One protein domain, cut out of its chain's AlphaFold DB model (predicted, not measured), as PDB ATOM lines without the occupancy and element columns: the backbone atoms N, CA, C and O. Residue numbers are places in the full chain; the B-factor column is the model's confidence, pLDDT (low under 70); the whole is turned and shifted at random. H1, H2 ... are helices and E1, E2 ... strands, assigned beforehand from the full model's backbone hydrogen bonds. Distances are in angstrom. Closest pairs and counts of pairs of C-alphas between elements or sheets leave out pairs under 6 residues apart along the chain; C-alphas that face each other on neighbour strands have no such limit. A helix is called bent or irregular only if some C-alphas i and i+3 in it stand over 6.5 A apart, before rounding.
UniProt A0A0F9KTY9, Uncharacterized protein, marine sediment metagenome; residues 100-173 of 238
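What this domain is: This is residues 100 to 173 of the 238 residues of an uncharacterized protein of marine sediment metagenome (UniProt A0A0F9KTY9). A strongly twisted, curled sheet of four strands, E3 to E6, makes the main body, and a small pair of strands, E1 and E2, sits beside its edge strand E3. Between E1 and E2 the chain makes an excursion away from the body, where residues 108 to 113, mostly in the irregular helix H1, stick out; the link from E5 to E6 makes a long loop at one end of their hairpin. The printed part has 74 residues, with one named helix and six named strands in the order E1 H1 E2 E3 E4 E5 E6, and its class is mostly strand. The larger sheet runs E3 - E4 - E5 - E6, all antiparallel. The whole is only just compact, close to loose, with a radius of gyration of the C-alphas of 13.1 A and spans of 34 by 32 by 23 A.

How they stand to each other: E1, residues 100 to 103, and E2, residues 118 to 122, are antiparallel neighbours; N 103 and O 118 are within hydrogen-bond range at 2.9 A. H1, residues 109 to 114, is irregular, with C-alphas 110 and 113 8.6 A apart; 0 of its 2 O i to N i+4 pairs and 1 of its 3 O i to N i+3 pairs are within hydrogen-bond range. H1 is not on the four-stranded sheet. The closest C-alphas of E1 and E3, residues 128 to 131, are those of Val 103 and Phe 129, 4.7 A apart. E2 and E3 are apart. E3 begins a meander, each strand the antiparallel neighbour of the one before, that runs through E4, residues 134 to 141, E5, residues 148 to 153, and E6, residues 165 to 171. E3 and E4 form a hairpin, with N 131 and O 134 2.8 A apart. E4 bends by 50 degrees at residue 137; its residues 134 to 137 pair with E3 and 137 to 141 with E5. In the hairpin of E4 and E5, N 137 and O 151 are 2.8 A apart. In the hairpin of E5 and E6, N 150 and O 169 are 3.0 A apart.

Where its parts are: E1 begins at C-alpha 100, (63.959, 80.432, -22.704). From first to last C-alpha, H1 measures 9.7 A, E4 19.1 A, E5 16.5 A and E6 16.2 A. H1 begins at C-alpha 109, (71.094, 101.266, -17.469), and E6 ends at C-alpha 171, (70.789, 73.059, -19.233).

The domain as a whole: The two C-alphas farthest apart are those of Asp 144 and Ala 158, at 38.7 A. The printed part has no cut. The link from E5 to E6, 11 residues, is long. The mean pLDDT of the printed part is 86.1, and residues 106 to 116 are under 70.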
ATOM      1  N   ALA A 100      64.882  80.752 -23.789       93.25
ATOM      2  CA  ALA A 100      63.959  80.432 -22.704       93.25
ATOM      3  C   ALA A 100      62.798  81.432 -22.628       93.25
ATOM      4  O   ALA A 100      62.774  82.443 -23.337       93.25
ATOM      5  N   ASP A 101      61.836  81.104 -21.774       91.31
ATOM      6  CA  ASP A 101      60.674  81.939 -21.491       91.31
ATOM      7  C   ASP A 101      60.901  82.734 -20.194       91.31
ATOM      8  O   ASP A 101      61.671  82.299 -19.333       91.31
ATOM      9  N   ASP A 102      60.250  83.892 -20.074       89.69
ATOM     10  CA  ASP A 102      60.337  84.813 -18.925       89.69
ATOM     11  C   ASP A 102      61.777  85.204 -18.558       89.69
ATOM     12  O   ASP A 102      62.222  85.127 -17.407       89.69
ATOM     13  N   VAL A 103      62.534  85.615 -19.575       90.69
ATOM     14  CA  VAL A 103      63.954  85.942 -19.451       90.69
ATOM     15  C   VAL A 103      64.129  87.397 -19.040       90.69
ATOM     16  O   VAL A 103      63.694  88.314 -19.735       90.69
ATOM     17  N   SER A 104      64.853  87.612 -17.949       89.06
ATOM     18  CA  SER A 104      65.372  88.911 -17.537       89.06
ATOM     19  C   SER A 104      66.861  88.991 -17.871       89.06
ATOM     20  O   SER A 104      67.676  88.257 -17.316       89.06
ATOM     21  N   THR A 105      67.247  89.886 -18.776       77.44
ATOM     22  CA  THR A 105      68.629  90.016 -19.283       77.44
ATOM     23  C   THR A 105      69.560  90.817 -18.357       77.44
ATOM     24  O   THR A 105      70.666  91.188 -18.751       77.44
ATOM     25  N   GLY A 106      69.139  91.064 -17.109       69.50
ATOM     26  CA  GLY A 106      69.857  91.900 -16.144       69.50
ATOM     27  C   GLY A 106      69.743  93.398 -16.451       69.50
ATOM     28  O   GLY A 106      69.322  93.793 -17.536       69.50
ATOM     29  N   LYS A 107      70.089  94.248 -15.474       63.88
ATOM     30  CA  LYS A 107      70.055  95.704 -15.657       63.88
ATOM     31  C   LYS A 107      71.211  96.158 -16.546       63.88
ATOM     32  O   LYS A 107      72.362  96.044 -16.142       63.88
ATOM     33  N   ASN A 108      70.883  96.725 -17.703       63.94
ATOM     34  CA  ASN A 108      71.763  97.621 -18.443       63.94
ATOM     35  C   ASN A 108      71.109  99.008 -18.440       63.94
ATOM     36  O   ASN A 108      70.058  99.207 -19.047       63.94
ATOM     37  N   CYS A 109      71.685  99.945 -17.688       54.81
ATOM     38  CA  CYS A 109      71.094 101.266 -17.469       54.81
ATOM     39  C   CYS A 109      70.928 102.058 -18.777       54.81
ATOM     40  O   CYS A 109      69.997 102.852 -18.884       54.81
ATOM     41  N   SER A 110      71.769 101.790 -19.778       63.44
ATOM     42  CA  SER A 110      71.749 102.468 -21.079       63.44
ATOM     43  C   SER A 110      70.568 102.049 -21.963       63.44
ATOM     44  O   SER A 110      70.163 102.797 -22.846       63.44
ATOM     45  N   TYR A 111      69.960 100.888 -21.693       68.75
ATOM     46  CA  TYR A 111      68.841 100.347 -22.473       68.75
ATOM     47  C   TYR A 111      67.652  99.988 -21.592       68.75
ATOM     48  O   TYR A 111      66.987  98.985 -21.827       68.75
ATOM     49  N   ALA A 112      67.359 100.804 -20.575       64.06
ATOM     50  CA  ALA A 112      66.278 100.537 -19.624       64.06
ATOM     51  C   ALA A 112      64.926 100.214 -20.301       64.06
ATOM     52  O   ALA A 112      64.183  99.371 -19.808       64.06
ATOM     53  N   HIS A 113      64.649 100.800 -21.474       67.19
ATOM     54  CA  HIS A 113      63.455 100.522 -22.283       67.19
ATOM     55  C   HIS A 113      63.390  99.083 -22.845       67.19
ATOM     56  O   HIS A 113      62.305  98.578 -23.116       67.19
ATOM     57  N   LEU A 114      64.531  98.401 -22.981       67.12
ATOM     58  CA  LEU A 114      64.650  96.993 -23.397       67.12
ATOM     59  C   LEU A 114      64.890  96.037 -22.221       67.12
ATOM     60  O   LEU A 114      64.896  94.813 -22.409       67.12
ATOM     61  N   VAL A 115      65.106  96.587 -21.022       63.41
ATOM     62  CA  VAL A 115      65.355  95.864 -19.772       63.41
ATOM     63  C   VAL A 115      64.016  95.636 -19.078       63.41
ATOM     64  O   VAL A 115      63.666  96.251 -18.077       63.41
ATOM     65  N   SER A 116      63.244  94.716 -19.636       69.94
ATOM     66  CA  SER A 116      62.072  94.135 -18.990       69.94
ATOM     67  C   SER A 116      62.139  92.616 -19.108       69.94
ATOM     68  O   SER A 116      62.947  92.067 -19.866       69.94
ATOM     69  N   THR A 117      61.329  91.912 -18.320       81.06
ATOM     70  CA  THR A 117      61.195  90.462 -18.470       81.06
ATOM     71  C   THR A 117      60.569  90.171 -19.828       81.06
ATOM     72  O   THR A 117      59.414  90.509 -20.086       81.06
ATOM     73  N   ARG A 118      61.339  89.543 -20.716       84.31
ATOM     74  CA  ARG A 118      60.890  89.165 -22.054       84.31
ATOM     75  C   ARG A 118      60.155  87.837 -21.962       84.31
ATOM     76  O   ARG A 118      60.714  86.869 -21.453       84.31
ATOM     77  N   LYS A 119      58.950  87.758 -22.541       87.12
ATOM     78  CA  LYS A 119      58.187  86.496 -22.632       87.12
ATOM     79  C   LYS A 119      59.015  85.367 -23.241       87.12
ATOM     80  O   LYS A 119      58.897  84.227 -22.819       87.12
ATOM     81  N   ARG A 120      59.862  85.697 -24.221       89.50
ATOM     82  CA  ARG A 120      60.800  84.776 -24.857       89.50
ATOM     83  C   ARG A 120      62.087  85.517 -25.190       89.50
ATOM     84  O   ARG A 120      62.039  86.567 -25.827       89.50
ATOM     85  N   GLY A 121      63.228  84.989 -24.761       90.12
ATOM     86  CA  GLY A 121      64.512  85.672 -24.910       90.12
ATOM     87  C   GLY A 121      65.685  84.716 -25.070       90.12
ATOM     88  O   GLY A 121      65.665  83.597 -24.558       90.12
ATOM     89  N   ARG A 122      66.717  85.170 -25.792       93.62
ATOM     90  CA  ARG A 122      68.022  84.502 -25.815       93.62
ATOM     91  C   ARG A 122      68.657  84.622 -24.433       93.62
ATOM     92  O   ARG A 122      68.614  85.682 -23.815       93.62
ATOM     93  N   LEU A 123      69.234  83.530 -23.958       94.00
ATOM     94  CA  LEU A 123      69.990  83.487 -22.718       94.00
ATOM     95  C   LEU A 123      71.427  83.910 -22.999       94.00
ATOM     96  O   LEU A 123      72.061  83.342 -23.883       94.00
ATOM     97  N   ALA A 124      71.930  84.862 -22.219       93.38
ATOM     98  CA  ALA A 124      73.329  85.287 -22.172       93.38
ATOM     99  C   ALA A 124      73.856  85.234 -20.730       93.38
ATOM    100  O   ALA A 124      73.091  84.958 -19.799       93.38
ATOM    101  N   LEU A 125      75.147  85.507 -20.520       92.56
ATOM    102  CA  LEU A 125      75.706  85.549 -19.169       92.56
ATOM    103  C   LEU A 125      74.936  86.546 -18.302       92.56
ATOM    104  O   LEU A 125      74.563  87.636 -18.724       92.56
ATOM    105  N   GLY A 126      74.635  86.133 -17.075       90.19
ATOM    106  CA  GLY A 126      73.872  86.933 -16.130       90.19
ATOM    107  C   GLY A 126      72.361  86.986 -16.365       90.19
ATOM    108  O   GLY A 126      71.662  87.485 -15.479       90.19
ATOM    109  N   SER A 127      71.852  86.427 -17.472       91.56
ATOM    110  CA  SER A 127      70.410  86.301 -17.711       91.56
ATOM    111  C   SER A 127      69.760  85.462 -16.618       91.56
ATOM    112  O   SER A 127      70.307  84.435 -16.209       91.56
ATOM    113  N   GLN A 128      68.592  85.890 -16.156       92.88
ATOM    114  CA  GLN A 128      67.789  85.191 -15.165       92.88
ATOM    115  C   GLN A 128      66.494  84.691 -15.787       92.88
ATOM    116  O   GLN A 128      65.877  85.405 -16.571       92.88
ATOM    117  N   PHE A 129      66.081  83.479 -15.440       94.06
ATOM    118  CA  PHE A 129      64.847  82.887 -15.948       94.06
ATOM    119  C   PHE A 129      64.343  81.788 -15.002       94.06
ATOM    120  O   PHE A 129      65.135  81.222 -14.236       94.06
ATOM    121  N   PRO A 130      63.042  81.459 -15.046       92.62
ATOM    122  CA  PRO A 130      62.487  80.354 -14.282       92.62
ATOM    123  C   PRO A 130      62.874  79.009 -14.904       92.62
ATOM    124  O   PRO A 130      62.515  78.696 -16.042       92.62
ATOM    125  N   TRP A 131      63.545  78.174 -14.116       92.06
ATOM    126  CA  TRP A 131      63.950  76.822 -14.472       92.06
ATOM    127  C   TRP A 131      63.566  75.831 -13.382       92.06
ATOM    128  O   TRP A 131      64.034  75.920 -12.246       92.06
ATOM    129  N   ARG A 132      62.729  74.851 -13.731       87.31
ATOM    130  CA  ARG A 132      62.282  73.793 -12.823       87.31
ATOM    131  C   ARG A 132      61.757  74.295 -11.466       87.31
ATOM    132  O   ARG A 132      62.111  73.753 -10.423       87.31
ATOM    133  N   GLY A 133      60.960  75.363 -11.483       84.38
ATOM    134  CA  GLY A 133      60.404  75.987 -10.275       84.38
ATOM    135  C   GLY A 133      61.377  76.877  -9.490       84.38
ATOM    136  O   GLY A 133      60.997  77.432  -8.464       84.38
ATOM    137  N   HIS A 134      62.613  77.055  -9.960       88.88
ATOM    138  CA  HIS A 134      63.597  77.947  -9.353       88.88
ATOM    139  C   HIS A 134      63.927  79.110 -10.284       88.88
ATOM    140  O   HIS A 134      64.088  78.915 -11.485       88.88
ATOM    141  N   GLN A 135      64.126  80.303  -9.729       91.25
ATOM    142  CA  GLN A 135      64.771  81.377 -10.476       91.25
ATOM    143  C   GLN A 135      66.273  81.086 -10.554       91.25
ATOM    144  O   GLN A 135      66.943  80.952  -9.524       91.25
ATOM    145  N   VAL A 136      66.799  80.957 -11.770       94.19
ATOM    146  CA  VAL A 136      68.217  80.664 -12.012       94.19
ATOM    147  C   VAL A 136      68.877  81.795 -12.784       94.19
ATOM    148  O   VAL A 136      68.220  82.482 -13.559       94.19
ATOM    149  N   LYS A 137      70.187  81.974 -12.590       94.75
ATOM    150  CA  LYS A 137      71.032  82.915 -13.333       94.75
ATOM    151  C   LYS A 137      72.066  82.149 -14.147       94.75
ATOM    152  O   LYS A 137      72.756  81.293 -13.597       94.75
ATOM    153  N   VAL A 138      72.205  82.473 -15.428       95.19
ATOM    154  CA  VAL A 138      73.239  81.907 -16.305       95.19
ATOM    155  C   VAL A 138      74.613  82.392 -15.848       95.19
ATOM    156  O   VAL A 138      74.841  83.596 -15.726       95.19
ATOM    157  N   THR A 139      75.530  81.460 -15.599       94.12
ATOM    158  CA  THR A 139      76.894  81.767 -15.139       94.12
ATOM    159  C   THR A 139      77.959  81.457 -16.175       94.12
ATOM    160  O   THR A 139      79.000  82.104 -16.171       94.12
ATOM    161  N   SER A 140      77.732  80.470 -17.040       93.69
ATOM    162  CA  SER A 140      78.688  80.095 -18.082       93.69
ATOM    163  C   SER A 140      78.025  79.293 -19.197       93.69
ATOM    164  O   SER A 140      76.969  78.687 -19.006       93.69
ATOM    165  N   PHE A 141      78.685  79.256 -20.350       94.31
ATOM    166  CA  PHE A 141      78.377  78.345 -21.447       94.31
ATOM    167  C   PHE A 141      79.490  77.309 -21.571       94.31
ATOM    168  O   PHE A 141      80.660  77.616 -21.336       94.31
ATOM    169  N   ALA A 142      79.126  76.079 -21.919       92.81
ATOM    170  CA  ALA A 142      80.107  75.053 -22.223       92.81
ATOM    171  C   ALA A 142      80.887  75.426 -23.492       92.81
ATOM    172  O   ALA A 142      80.336  76.019 -24.421       92.81
ATOM    173  N   ARG A 143      82.179  75.081 -23.527       87.81
ATOM    174  CA  ARG A 143      83.086  75.432 -24.634       87.81
ATOM    175  C   ARG A 143      82.651  74.825 -25.972       87.81
ATOM    176  O   ARG A 143      82.895  75.420 -27.013       87.81
ATOM    177  N   ASP A 144      82.024  73.658 -25.922       88.38
ATOM    178  CA  ASP A 144      81.457  72.925 -27.057       88.38
ATOM    179  C   ASP A 144      80.045  73.410 -27.447       88.38
ATOM    180  O   ASP A 144      79.463  72.911 -28.404       88.38
ATOM    181  N   GLY A 145      79.464  74.344 -26.688       88.31
ATOM    182  CA  GLY A 145      78.104  74.832 -26.892       88.31
ATOM    183  C   GLY A 145      76.993  73.840 -26.530       88.31
ATOM    184  O   GLY A 145      75.826  74.153 -26.758       88.31
ATOM    185  N   SER A 146      77.304  72.675 -25.949       92.62
ATOM    186  CA  SER A 146      76.314  71.612 -25.698       92.62
ATOM    187  C   SER A 146      75.293  71.975 -24.615       92.62
ATOM    188  O   SER A 146      74.129  71.567 -24.665       92.62
ATOM    189  N   HIS A 147      75.720  72.759 -23.626       94.44
ATOM    190  CA  HIS A 147      74.892  73.187 -22.509       94.44
ATOM    191  C   HIS A 147      75.327  74.548 -21.967       94.44
ATOM    192  O   HIS A 147      76.453  75.005 -22.170       94.44
ATOM    193  N   LEU A 148      74.432  75.176 -21.214       95.75
ATOM    194  CA  LEU A 148      74.760  76.284 -20.328       95.75
ATOM    195  C   LEU A 148      74.709  75.828 -18.871       95.75
ATOM    196  O   LEU A 148      73.988  74.890 -18.521       95.75
ATOM    197  N   THR A 149      75.473  76.504 -18.020       96.56
ATOM    198  CA  THR A 149      75.378  76.350 -16.569       96.56
ATOM    199  C   THR A 149      74.598  77.518 -15.992       96.56
ATOM    200  O   THR A 149      74.946  78.682 -16.213       96.56
ATOM    201  N   ALA A 150      73.553  77.205 -15.231       96.19
ATOM    202  CA  ALA A 150      72.776  78.186 -14.490       96.19
ATOM    203  C   ALA A 150      72.708  77.819 -13.006       96.19
ATOM    204  O   ALA A 150      72.602  76.647 -12.644       96.19
ATOM    205  N   CYS A 151      72.759  78.827 -12.145       96.06
ATOM    206  CA  CYS A 151      72.755  78.660 -10.699       96.06
ATOM    207  C   CYS A 151      71.482  79.255 -10.099       96.06
ATOM    208  O   CYS A 151      71.123  80.388 -10.421       96.06
ATOM    209  N   SER A 152      70.831  78.527  -9.195       94.12
ATOM    210  CA  SER A 152      69.940  79.136  -8.205       94.12
ATOM    211  C   SER A 152      70.751  79.531  -6.973       94.12
ATOM    212  O   SER A 152      71.795  78.940  -6.679       94.12
ATOM    213  N   TYR A 153      70.270  80.528  -6.242       90.38
ATOM    214  CA  TYR A 153      70.933  81.058  -5.055       90.38
ATOM    215  C   TYR A 153      69.995  80.993  -3.854       90.38
ATOM    216  O   TYR A 153      68.776  81.064  -4.011       90.38
ATOM    217  N   HIS A 154      70.563  80.860  -2.659       87.25
ATOM    218  CA  HIS A 154      69.815  81.053  -1.422       87.25
ATOM    219  C   HIS A 154      69.425  82.523  -1.262       87.25
ATOM    220  O   HIS A 154      70.114  83.418  -1.763       87.25
ATOM    221  N   ALA A 155      68.339  82.770  -0.527       82.38
ATOM    222  CA  ALA A 155      68.011  84.116  -0.085       82.38
ATOM    223  C   ALA A 155      69.190  84.680   0.723       82.38
ATOM    224  O   ALA A 155      69.719  84.015   1.617       82.38
ATOM    225  N   ARG A 156      69.619  85.890   0.367       78.94
ATOM    226  CA  ARG A 156      70.743  86.559   1.015       78.94
ATOM    227  C   ARG A 156      70.356  86.906   2.453       78.94
ATOM    228  O   ARG A 156      69.327  87.542   2.666       78.94
ATOM    229  N   LYS A 157      71.171  86.509   3.433       82.31
ATOM    230  CA  LYS A 157      71.035  87.010   4.810       82.31
ATOM    231  C   LYS A 157      71.713  88.378   4.913       82.31
ATOM    232  O   LYS A 157      72.650  88.645   4.166       82.31
ATOM    233  N   ALA A 158      71.271  89.227   5.843       75.88
ATOM    234  CA  ALA A 158      71.772  90.601   5.988       75.88
ATOM    235  C   ALA A 158      73.313  90.699   6.073       75.88
ATOM    236  O   ALA A 158      73.895  91.628   5.524       75.88
ATOM    237  N   ASN A 159      73.971  89.694   6.664       79.94
ATOM    238  CA  ASN A 159      75.425  89.664   6.862       79.94
ATOM    239  C   ASN A 159      76.200  88.880   5.784       79.94
ATOM    240  O   ASN A 159      77.405  88.685   5.915       79.94
ATOM    241  N   ASP A 160      75.541  88.384   4.731       79.25
ATOM    242  CA  ASP A 160      76.247  87.681   3.658       79.25
ATOM    243  C   ASP A 160      76.874  88.688   2.675       79.25
ATOM    244  O   ASP A 160      76.184  89.491   2.036       79.25
ATOM    245  N   TYR A 161      78.190  88.585   2.472       74.19
ATOM    246  CA  TYR A 161      78.928  89.370   1.473       74.19
ATOM    247  C   TYR A 161      78.625  88.951   0.024       74.19
ATOM    248  O   TYR A 161      78.843  89.726  -0.903       74.19
ATOM    249  N   SER A 162      78.094  87.743  -0.192       75.19
ATOM    250  CA  SER A 162      77.756  87.226  -1.523       75.19
ATOM    251  C   SER A 162      76.584  86.242  -1.491       75.19
ATOM    252  O   SER A 162      76.290  85.620  -0.471       75.19
ATOM    253  N   ASN A 163      75.902  86.090  -2.631       79.94
ATOM    254  CA  ASN A 163      74.834  85.105  -2.776       79.94
ATOM    255  C   ASN A 163      75.428  83.689  -2.796       79.94
ATOM    256  O   ASN A 163      76.213  83.352  -3.685       79.94
ATOM    257  N   LYS A 164      75.003  82.833  -1.863       86.81
ATOM    258  CA  LYS A 164      75.419  81.425  -1.819       86.81
ATOM    259  C   LYS A 164      74.649  80.612  -2.856       86.81
ATOM    260  O   LYS A 164      73.423  80.697  -2.928       86.81
ATOM    261  N   VAL A 165      75.368  79.839  -3.669       91.25
ATOM    262  CA  VAL A 165      74.765  78.972  -4.692       91.25
ATOM    263  C   VAL A 165      73.998  77.848  -4.004       91.25
ATOM    264  O   VAL A 165      74.583  77.091  -3.240       91.25
ATOM    265  N   ALA A 166      72.706  77.732  -4.305       91.31
ATOM    266  CA  ALA A 166      71.854  76.662  -3.801       91.31
ATOM    267  C   ALA A 166      71.946  75.413  -4.682       91.31
ATOM    268  O   ALA A 166      72.102  74.300  -4.190       91.31
ATOM    269  N   LYS A 167      71.862  75.586  -6.006       93.25
ATOM    270  CA  LYS A 167      71.945  74.475  -6.957       93.25
ATOM    271  C   LYS A 167      72.501  74.936  -8.293       93.25
ATOM    272  O   LYS A 167      72.200  76.035  -8.752       93.25
ATOM    273  N   ARG A 168      73.299  74.073  -8.922       96.19
ATOM    274  CA  ARG A 168      73.821  74.264 -10.279       96.19
ATOM    275  C   ARG A 168      73.097  73.330 -11.237       96.19
ATOM    276  O   ARG A 168      72.941  72.146 -10.954       96.19
ATOM    277  N   TYR A 169      72.678  73.870 -12.369       95.94
ATOM    278  CA  TYR A 169      71.982  73.153 -13.424       95.94
ATOM    279  C   TYR A 169      72.821  73.176 -14.690       95.94
ATOM    280  O   TYR A 169      73.276  74.240 -15.106       95.94
ATOM    281  N   LYS A 170      72.973  72.010 -15.318       96.56
ATOM    282  CA  LYS A 170      73.411  71.899 -16.709       96.56
ATOM    283  C   LYS A 170      72.161  71.860 -17.578       96.56
ATOM    284  O   LYS A 170      71.328  70.972 -17.404       96.56
ATOM    285  N   ILE A 171      72.003  72.848 -18.446       95.69
ATOM    286  CA  ILE A 171      70.789  73.059 -19.233       95.69
ATOM    287  C   ILE A 171      71.147  72.950 -20.709       95.69
ATOM    288  O   ILE A 171      71.955  73.725 -21.215       95.69
ATOM    289  N   THR A 172      70.549  71.980 -21.391       96.69
ATOM    290  CA  THR A 172      70.678  71.784 -22.838       96.69
ATOM    291  C   THR A 172      69.525  72.470 -23.567       96.69
ATOM    292  O   THR A 172      68.491  72.775 -22.969       96.69
ATOM    293  N   VAL A 173      69.669  72.682 -24.878       94.62
ATOM    294  CA  VAL A 173      68.574  73.199 -25.719       94.62
ATOM    295  C   VAL A 173      67.358  72.271 -25.655       94.62
ATOM    296  O   VAL A 173      66.246  72.741 -25.428       94.62
TER     297      VAL A 173